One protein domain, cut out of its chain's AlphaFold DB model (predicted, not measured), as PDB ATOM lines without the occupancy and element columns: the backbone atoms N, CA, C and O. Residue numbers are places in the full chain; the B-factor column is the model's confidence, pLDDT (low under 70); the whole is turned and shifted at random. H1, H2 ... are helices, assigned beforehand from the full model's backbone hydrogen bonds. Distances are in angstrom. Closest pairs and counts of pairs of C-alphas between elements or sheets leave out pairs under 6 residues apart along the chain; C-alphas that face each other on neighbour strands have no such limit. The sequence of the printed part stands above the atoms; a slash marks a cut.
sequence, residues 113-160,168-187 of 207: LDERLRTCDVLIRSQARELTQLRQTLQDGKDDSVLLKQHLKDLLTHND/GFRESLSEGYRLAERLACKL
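This is residues 113 to 160 and 168 to 187 of the 207 residues of an uncharacterized protein of Cervus elaphus hippelaphus (UniProt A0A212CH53). One very long helix, H1, makes the length of a rod, and a much shorter helix, H2, folds back beside its later part, running opposite ways to it. The first residues of H1, 113 to 137, stick out as a free arm, so that two helices lie side by side at one end of the rod alone. The printed part has 68 residues, with two named helices in the order H1, H2 and no named strand; the class is all helix. The whole is extended, with a radius of gyration of the C-alphas of 20.6 A, and spans 72 by 16 by 15 A.

H1 takes residues 113 to 158, Leu 113 to His 158, and measures 67.2 A from first to last C-alpha. It begins with C-alpha 113 at (34.450, -79.138, 17.884) and ends with C-alpha 158 at (54.356, -15.535, 26.232). H2 takes residues 168 to 187, Gly 168 to Leu 187, and measures 28.6 A. Its last C-alpha, 187, is at (52.062, -42.290, 19.707).

Residues 113 to 137 of H1 stand free. H1 touches H2 with residues 138 to 156 alone, and 28 pairs of C-alphas are within 8 A. The closest C-alphas of the two helices are those of Lys 149 and Ala 180, 5.1 A apart. Their lines stand at a shallow tilt of 31 degrees, opposite ways. In H1 and H2 every O i to N i+4 pair is within hydrogen-bond range.

The two C-alphas farthest apart are those of Leu 113 and Asp 160, at 72.4 A. Without the free stretch, the body of 43 residues spans 35 by 15 by 11 A. The link from H1 to H2 is across the cut: residues 161 to 167 are not printed, and C-alphas 160 and 168 are 14.6 A apart. The mean pLDDT of the printed part is 90.7, and residues 159 to 160 are under 70.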
ATOM      1  N   LEU A 113      33.895 -80.119  18.824       81.75
ATOM      2  CA  LEU A 113      34.450 -79.138  17.884       81.75
ATOM      3  C   LEU A 113      33.637 -77.829  17.869       81.75
ATOM      4  O   LEU A 113      34.218 -76.752  17.795       81.75
ATOM      5  N   ASP A 114      32.320 -77.933  18.031       82.62
ATOM      6  CA  ASP A 114      31.403 -76.801  18.152       82.62
ATOM      7  C   ASP A 114      31.648 -75.956  19.421       82.62
ATOM      8  O   ASP A 114      31.739 -74.731  19.348       82.62
ATOM      9  N   GLU A 115      31.861 -76.583  20.580       85.44
ATOM     10  CA  GLU A 115      32.192 -75.880  21.832       85.44
ATOM     11  C   GLU A 115      33.552 -75.174  21.757       85.44
ATOM     12  O   GLU A 115      33.719 -74.055  22.255       85.44
ATOM     13  N   ARG A 116      34.531 -75.794  21.085       87.00
ATOM     14  CA  ARG A 116      35.837 -75.170  20.831       87.00
ATOM     15  C   ARG A 116      35.713 -73.959  19.913       87.00
ATOM     16  O   ARG A 116      36.322 -72.935  20.208       87.00
ATOM     17  N   LEU A 117      34.914 -74.054  18.849       91.06
ATOM     18  CA  LEU A 117      34.644 -72.927  17.951       91.06
ATOM     19  C   LEU A 117      33.945 -71.785  18.690       91.06
ATOM     20  O   LEU A 117      34.413 -70.651  18.627       91.06
ATOM     21  N   ARG A 118      32.921 -72.085  19.497       91.31
ATOM     22  CA  ARG A 118      32.251 -71.076  20.333       91.31
ATOM     23  C   ARG A 118      33.209 -70.398  21.311       91.31
ATOM     24  O   ARG A 118      33.130 -69.185  21.505       91.31
ATOM     25  N   THR A 119      34.138 -71.153  21.892       92.12
ATOM     26  CA  THR A 119      35.182 -70.603  22.772       92.12
ATOM     27  C   THR A 119      36.131 -69.683  22.001       92.12
ATOM     28  O   THR A 119      36.398 -68.567  22.445       92.12
ATOM     29  N   CYS A 120      36.596 -70.104  20.820       90.25
ATOM     30  CA  CYS A 120      37.413 -69.268  19.938       90.25
ATOM     31  C   CYS A 120      36.687 -67.971  19.555       90.25
ATOM     32  O   CYS A 120      37.280 -66.901  19.655       90.25
ATOM     33  N   ASP A 121      35.400 -68.029  19.214       94.50
ATOM     34  CA  ASP A 121      34.607 -66.847  18.858       94.50
ATOM     35  C   ASP A 121      34.453 -65.858  20.017       94.50
ATOM     36  O   ASP A 121      34.372 -64.645  19.808       94.50
ATOM     37  N   VAL A 122      34.364 -66.346  21.257       94.81
ATOM     38  CA  VAL A 122      34.332 -65.484  22.446       94.81
ATOM     39  C   VAL A 122      35.685 -64.801  22.646       94.81
ATOM     40  O   VAL A 122      35.711 -63.587  22.840       94.81
ATOM     41  N   LEU A 123      36.789 -65.543  22.530       95.75
ATOM     42  CA  LEU A 123      38.147 -65.005  22.681       95.75
ATOM     43  C   LEU A 123      38.504 -64.001  21.579       95.75
ATOM     44  O   LEU A 123      39.064 -62.945  21.859       95.75
ATOM     45  N   ILE A 124      38.134 -64.280  20.328       94.88
ATOM     46  CA  ILE A 124      38.338 -63.350  19.210       94.88
ATOM     47  C   ILE A 124      37.563 -62.054  19.466       94.88
ATOM     48  O   ILE A 124      38.094 -60.959  19.282       94.88
ATOM     49  N   ARG A 125      36.314 -62.156  19.937       96.06
ATOM     50  CA  ARG A 125      35.502 -60.979  20.268       96.06
ATOM     51  C   ARG A 125      36.050 -60.205  21.464       96.06
ATOM     52  O   ARG A 125      35.988 -58.976  21.434       96.06
ATOM     53  N   SER A 126      36.574 -60.869  22.494       95.94
ATOM     54  CA  SER A 126      37.193 -60.177  23.632       95.94
ATOM     55  C   SER A 126      38.471 -59.457  23.204       95.94
ATOM     56  O   SER A 126      38.587 -58.258  23.435       95.94
ATOM     57  N   GLN A 127      39.350 -60.127  22.454       96.88
ATOM     58  CA  GLN A 127      40.571 -59.523  21.916       96.88
ATOM     59  C   GLN A 127      40.274 -58.343  20.983       96.88
ATOM     60  O   GLN A 127      40.934 -57.311  21.068       96.88
ATOM     61  N   ALA A 128      39.253 -58.441  20.124       95.62
ATOM     62  CA  ALA A 128      38.846 -57.329  19.264       95.62
ATOM     63  C   ALA A 128      38.370 -56.108  20.073       95.62
ATOM     64  O   ALA A 128      38.674 -54.966  19.714       95.62
ATOM     65  N   ARG A 129      37.654 -56.335  21.183       97.19
ATOM     66  CA  ARG A 129      37.223 -55.269  22.100       97.19
ATOM     67  C   ARG A 129      38.411 -54.636  22.820       97.19
ATOM     68  O   ARG A 129      38.517 -53.414  22.812       97.19
ATOM     69  N   GLU A 130      39.317 -55.441  23.367       97.44
ATOM     70  CA  GLU A 130      40.535 -54.961  24.034       97.44
ATOM     71  C   GLU A 130      41.421 -54.152  23.079       97.44
ATOM     72  O   GLU A 130      41.846 -53.049  23.412       97.44
ATOM     73  N   LEU A 131      41.628 -54.631  21.848       96.06
ATOM     74  CA  LEU A 131      42.370 -53.893  20.820       96.06
ATOM     75  C   LEU A 131      41.708 -52.558  20.472       96.06
ATOM     76  O   LEU A 131      42.402 -51.572  20.230       96.06
ATOM     77  N   THR A 132      40.378 -52.515  20.437       96.00
ATOM     78  CA  THR A 132      39.637 -51.271  20.192       96.00
ATOM     79  C   THR A 132      39.836 -50.286  21.342       96.00
ATOM     80  O   THR A 132      40.123 -49.119  21.095       96.00
ATOM     81  N   GLN A 133      39.763 -50.757  22.589       96.44
ATOM     82  CA  GLN A 133      40.017 -49.935  23.774       96.44
ATOM     83  C   GLN A 133      41.456 -49.409  23.797       96.44
ATOM     84  O   GLN A 133      41.661 -48.212  23.970       96.44
ATOM     85  N   LEU A 134      42.444 -50.266  23.529       95.38
ATOM     86  CA  LEU A 134      43.852 -49.869  23.458       95.38
ATOM     87  C   LEU A 134      44.101 -48.814  22.377       95.38
ATOM     88  O   LEU A 134      44.834 -47.857  22.614       95.38
ATOM     89  N   ARG A 135      43.481 -48.957  21.199       93.06
ATOM     90  CA  ARG A 135      43.567 -47.953  20.127       93.06
ATOM     91  C   ARG A 135      42.956 -46.620  20.543       93.06
ATOM     92  O   ARG A 135      43.548 -45.591  20.236       93.06
ATOM     93  N   GLN A 136      41.824 -46.640  21.247       95.50
ATOM     94  CA  GLN A 136      41.210 -45.421  21.768       95.50
ATOM     95  C   GLN A 136      42.128 -44.744  22.790       95.50
ATOM     96  O   GLN A 136      42.462 -43.583  22.616       95.50
ATOM     97  N   THR A 137      42.637 -45.482  23.779       94.31
ATOM     98  CA  THR A 137      43.560 -44.936  24.788       94.31
ATOM     99  C   THR A 137      44.851 -44.394  24.170       94.31
ATOM    100  O   THR A 137      45.375 -43.379  24.621       94.31
ATOM    101  N   LEU A 138      45.368 -45.042  23.121       92.31
ATOM    102  CA  LEU A 138      46.531 -44.547  22.383       92.31
ATOM    103  C   LEU A 138      46.222 -43.223  21.668       92.31
ATOM    104  O   LEU A 138      47.062 -42.325  21.653       92.31
ATOM    105  N   GLN A 139      45.027 -43.112  21.084       93.81
ATOM    106  CA  GLN A 139      44.563 -41.904  20.413       93.81
ATOM    107  C   GLN A 139      44.326 -40.763  21.414       93.81
ATOM    108  O   GLN A 139      44.845 -39.673  21.197       93.81
ATOM    109  N   ASP A 140      43.669 -41.032  22.543       94.62
ATOM    110  CA  ASP A 140      43.468 -40.055  23.620       94.62
ATOM    111  C   ASP A 140      44.821 -39.548  24.145       94.62
ATOM    112  O   ASP A 140      45.072 -38.347  24.195       94.62
ATOM    113  N   GLY A 141      45.762 -40.461  24.420       93.62
ATOM    114  CA  GLY A 141      47.112 -40.097  24.853       93.62
ATOM    115  C   GLY A 141      47.892 -39.291  23.805       93.62
ATOM    116  O   GLY A 141      48.715 -38.443  24.159       93.62
ATOM    117  N   LYS A 142      47.647 -39.525  22.509       92.50
ATOM    118  CA  LYS A 142      48.228 -38.724  21.424       92.50
ATOM    119  C   LYS A 142      47.662 -37.308  21.443       92.50
ATOM    120  O   LYS A 142      48.441 -36.358  21.346       92.50
ATOM    121  N   ASP A 143      46.349 -37.171  21.574       94.50
ATOM    122  CA  ASP A 143      45.666 -35.880  21.587       94.50
ATOM    123  C   ASP A 143      46.075 -35.060  22.823       94.50
ATOM    124  O   ASP A 143      46.468 -33.899  22.686       94.50
ATOM    125  N   ASP A 144      46.156 -35.699  23.993       95.56
ATOM    126  CA  ASP A 144      46.686 -35.105  25.225       95.56
ATOM    127  C   ASP A 144      48.141 -34.651  25.062       95.56
ATOM    128  O   ASP A 144      48.516 -33.543  25.453       95.56
ATOM    129  N   SER A 145      48.983 -35.479  24.438       93.44
ATOM    130  CA  SER A 145      50.384 -35.140  24.196       93.44
ATOM    131  C   SER A 145      50.539 -33.961  23.231       93.44
ATOM    132  O   SER A 145      51.452 -33.147  23.397       93.44
ATOM    133  N   VAL A 146      49.672 -33.855  22.218       94.06
ATOM    134  CA  VAL A 146      49.631 -32.710  21.296       94.06
ATOM    135  C   VAL A 146      49.189 -31.449  22.037       94.06
ATOM    136  O   VAL A 146      49.831 -30.406  21.881       94.06
ATOM    137  N   LEU A 147      48.155 -31.548  22.875       96.38
ATOM    138  CA  LEU A 147      47.643 -30.435  23.671       96.38
ATOM    139  C   LEU A 147      48.691 -29.922  24.666       96.38
ATOM    140  O   LEU A 147      48.939 -28.715  24.729       96.38
ATOM    141  N   LEU A 148      49.358 -30.831  25.382       95.38
ATOM    142  CA  LEU A 148      50.435 -30.517  26.320       95.38
ATOM    143  C   LEU A 148      51.608 -29.832  25.616       95.38
ATOM    144  O   LEU A 148      52.100 -28.804  26.086       95.38
ATOM    145  N   LYS A 149      52.037 -30.367  24.465       94.06
ATOM    146  CA  LYS A 149      53.087 -29.752  23.642       94.06
ATOM    147  C   LYS A 149      52.718 -28.316  23.265       94.06
ATOM    148  O   LYS A 149      53.561 -27.427  23.367       94.06
ATOM    149  N   GLN A 150      51.472 -28.087  22.846       94.12
ATOM    150  CA  GLN A 150      50.992 -26.756  22.483       94.12
ATOM    151  C   GLN A 150      50.996 -25.804  23.689       94.12
ATOM    152  O   GLN A 150      51.569 -24.725  23.595       94.12
ATOM    153  N   HIS A 151      50.475 -26.232  24.843       94.50
ATOM    154  CA  HIS A 151      50.455 -25.410  26.061       94.50
ATOM    155  C   HIS A 151      51.863 -25.004  26.515       94.50
ATOM    156  O   HIS A 151      52.106 -23.852  26.872       94.50
ATOM    157  N   LEU A 152      52.814 -25.941  26.477       91.25
ATOM    158  CA  LEU A 152      54.207 -25.665  26.830       91.25
ATOM    159  C   LEU A 152      54.861 -24.692  25.843       91.25
ATOM    160  O   LEU A 152      55.626 -23.824  26.260       91.25
ATOM    161  N   LYS A 153      54.530 -24.791  24.551       90.56
ATOM    162  CA  LYS A 153      54.979 -23.836  23.533       90.56
ATOM    163  C   LYS A 153      54.453 -22.433  23.813       90.56
ATOM    164  O   LYS A 153      55.238 -21.489  23.810       90.56
ATOM    165  N   ASP A 154      53.161 -22.314  24.098       90.19
ATOM    166  CA  ASP A 154      52.513 -21.027  24.350       90.19
ATOM    167  C   ASP A 154      53.128 -20.347  25.584       90.19
ATOM    168  O   ASP A 154      53.528 -19.181  25.523       90.19
ATOM    169  N   LEU A 155      53.344 -21.110  26.663       87.75
ATOM    170  CA  LEU A 155      54.062 -20.647  27.855       87.75
ATOM    171  C   LEU A 155      55.484 -20.172  27.530       87.75
ATOM    172  O   LEU A 155      55.913 -19.135  28.032       87.75
ATOM    173  N   LEU A 156      56.228 -20.892  26.688       84.31
ATOM    174  CA  LEU A 156      57.576 -20.483  26.282       84.31
ATOM    175  C   LEU A 156      57.580 -19.193  25.449       84.31
ATOM    176  O   LEU A 156      58.558 -18.447  25.510       84.31
ATOM    177  N   THR A 157      56.516 -18.938  24.683       83.12
ATOM    178  CA  THR A 157      56.395 -17.752  23.820       83.12
ATOM    179  C   THR A 157      55.862 -16.506  24.527       83.12
ATOM    180  O   THR A 157      56.188 -15.405  24.100       83.12
ATOM    181  N   HIS A 158      55.067 -16.654  25.593       74.19
ATOM    182  CA  HIS A 158      54.356 -15.535  26.232       74.19
ATOM    183  C   HIS A 158      55.010 -15.027  27.532       74.19
ATOM    184  O   HIS A 158      54.551 -14.047  28.123       74.19
ATOM    185  N   ASN A 159      56.073 -15.685  28.003       65.19
ATOM    186  CA  ASN A 159      56.841 -15.226  29.157       65.19
ATOM    187  C   ASN A 159      57.869 -14.164  28.731       65.19
ATOM    188  O   ASN A 159      58.760 -14.460  27.941       65.19
ATOM    189  N   ASP A 160      57.784 -12.954  29.289       65.00
ATOM    190  CA  ASP A 160      58.829 -11.927  29.163       65.00
ATOM    191  C   ASP A 160      59.967 -12.257  30.149       65.00
ATOM    192  O   ASP A 160      59.735 -12.468  31.347       65.00
ATOM    193  N   GLY A 168      66.180 -21.524  35.297       81.56
ATOM    194  CA  GLY A 168      65.970 -22.954  35.584       81.56
ATOM    195  C   GLY A 168      64.523 -23.424  35.357       81.56
ATOM    196  O   GLY A 168      64.273 -24.560  34.947       81.56
ATOM    197  N   PHE A 169      63.550 -22.527  35.549       82.12
ATOM    198  CA  PHE A 169      62.147 -22.790  35.216       82.12
ATOM    199  C   PHE A 169      61.936 -22.863  33.695       82.12
ATOM    200  O   PHE A 169      61.240 -23.753  33.206       82.12
ATOM    201  N   ARG A 170      62.598 -21.987  32.931       84.38
ATOM    202  CA  ARG A 170      62.587 -22.010  31.462       84.38
ATOM    203  C   ARG A 170      63.202 -23.288  30.899       84.38
ATOM    204  O   ARG A 170      62.660 -23.865  29.958       84.38
ATOM    205  N   GLU A 171      64.319 -23.727  31.465       86.69
ATOM    206  CA  GLU A 171      64.983 -24.977  31.090       86.69
ATOM    207  C   GLU A 171      64.066 -26.177  31.345       86.69
ATOM    208  O   GLU A 171      63.880 -27.002  30.453       86.69
ATOM    209  N   SER A 172      63.389 -26.206  32.498       88.75
ATOM    210  CA  SER A 172      62.397 -27.243  32.814       88.75
ATOM    211  C   SER A 172      61.209 -27.243  31.842       88.75
ATOM    212  O   SER A 172      60.792 -28.307  31.389       88.75
ATOM    213  N   LEU A 173      60.681 -26.071  31.468       89.56
ATOM    214  CA  LEU A 173      59.610 -25.955  30.466       89.56
ATOM    215  C   LEU A 173      60.060 -26.409  29.071       89.56
ATOM    216  O   LEU A 173      59.313 -27.089  28.370       89.56
ATOM    217  N   SER A 174      61.281 -26.051  28.677       89.56
ATOM    218  CA  SER A 174      61.862 -26.429  27.383       89.56
ATOM    219  C   SER A 174      62.083 -27.941  27.298       89.56
ATOM    220  O   SER A 174      61.791 -28.560  26.274       89.56
ATOM    221  N   GLU A 175      62.532 -28.555  28.393       93.56
ATOM    222  CA  GLU A 175      62.653 -30.006  28.497       93.56
ATOM    223  C   GLU A 175      61.281 -30.690  28.461       93.56
ATOM    224  O   GLU A 175      61.089 -31.646  27.708       93.56
ATOM    225  N   GLY A 176      60.297 -30.158  29.192       93.69
ATOM    226  CA  GLY A 176      58.913 -30.629  29.135       93.69
ATOM    227  C   GLY A 176      58.343 -30.592  27.715       93.69
ATOM    228  O   GLY A 176      57.736 -31.568  27.273       93.69
ATOM    229  N   TYR A 177      58.587 -29.507  26.971       92.69
ATOM    230  CA  TYR A 177      58.158 -29.372  25.575       92.69
ATOM    231  C   TYR A 177      58.772 -30.474  24.702       92.69
ATOM    232  O   TYR A 177      58.058 -31.158  23.965       92.69
ATOM    233  N   ARG A 178      60.084 -30.705  24.834       94.88
ATOM    234  CA  ARG A 178      60.808 -31.748  24.095       94.88
ATOM    235  C   ARG A 178      60.266 -33.149  24.395       94.88
ATOM    236  O   ARG A 178      60.156 -33.981  23.492       94.88
ATOM    237  N   LEU A 179      59.919 -33.424  25.652       94.94
ATOM    238  CA  LEU A 179      59.339 -34.704  26.066       94.94
ATOM    239  C   LEU A 179      57.922 -34.900  25.512       94.94
ATOM    240  O   LEU A 179      57.635 -35.973  24.977       94.94
ATOM    241  N   ALA A 180      57.071 -33.872  25.573       93.31
ATOM    242  CA  ALA A 180      55.722 -33.907  25.006       93.31
ATOM    243  C   ALA A 180      55.745 -34.067  23.474       93.31
ATOM    244  O   ALA A 180      54.953 -34.818  22.908       93.31
ATOM    245  N   GLU A 181      56.693 -33.428  22.786       90.75
ATOM    246  CA  GLU A 181      56.902 -33.619  21.349       90.75
ATOM    247  C   GLU A 181      57.328 -35.050  21.014       90.75
ATOM    248  O   GLU A 181      56.748 -35.686  20.132       90.75
ATOM    249  N   ARG A 182      58.287 -35.602  21.764       91.62
ATOM    250  CA  ARG A 182      58.729 -36.987  21.582       91.62
ATOM    251  C   ARG A 182      57.605 -37.990  21.837       91.62
ATOM    252  O   ARG A 182      57.534 -39.000  21.136       91.62
ATOM    253  N   LEU A 183      56.756 -37.741  22.832       90.62
ATOM    254  CA  LEU A 183      55.608 -38.587  23.146       90.62
ATOM    255  C   LEU A 183      54.579 -38.558  22.006       90.62
ATOM    256  O   LEU A 183      54.219 -39.620  21.505       90.62
ATOM    257  N   ALA A 184      54.217 -37.379  21.497       89.12
ATOM    258  CA  ALA A 184      53.297 -37.238  20.365       89.12
ATOM    259  C   ALA A 184      53.800 -37.964  19.100       89.12
ATOM    260  O   ALA A 184      53.018 -38.592  18.383       89.12
ATOM    261  N   CYS A 185      55.113 -37.926  18.844       86.25
ATOM    262  CA  CYS A 185      55.734 -38.663  17.741       86.25
ATOM    263  C   CYS A 185      55.679 -40.183  17.949       86.25
ATOM    264  O   CYS A 185      55.358 -40.904  17.013       86.25
ATOM    265  N   LYS A 186      55.954 -40.682  19.164       88.62
ATOM    266  CA  LYS A 186      55.895 -42.124  19.475       88.62
ATOM    267  C   LYS A 186      54.482 -42.705  19.420       88.62
ATOM    268  O   LYS A 186      54.332 -43.884  19.129       88.62
ATOM    269  N   LEU A 187      53.474 -41.897  19.744       86.31
ATOM    270  CA  LEU A 187      52.062 -42.290  19.707       86.31
ATOM    271  C   LEU A 187      51.447 -42.141  18.308       86.31
ATOM    272  O   LEU A 187      50.331 -42.596  18.066       86.31
TER     273      LEU A 187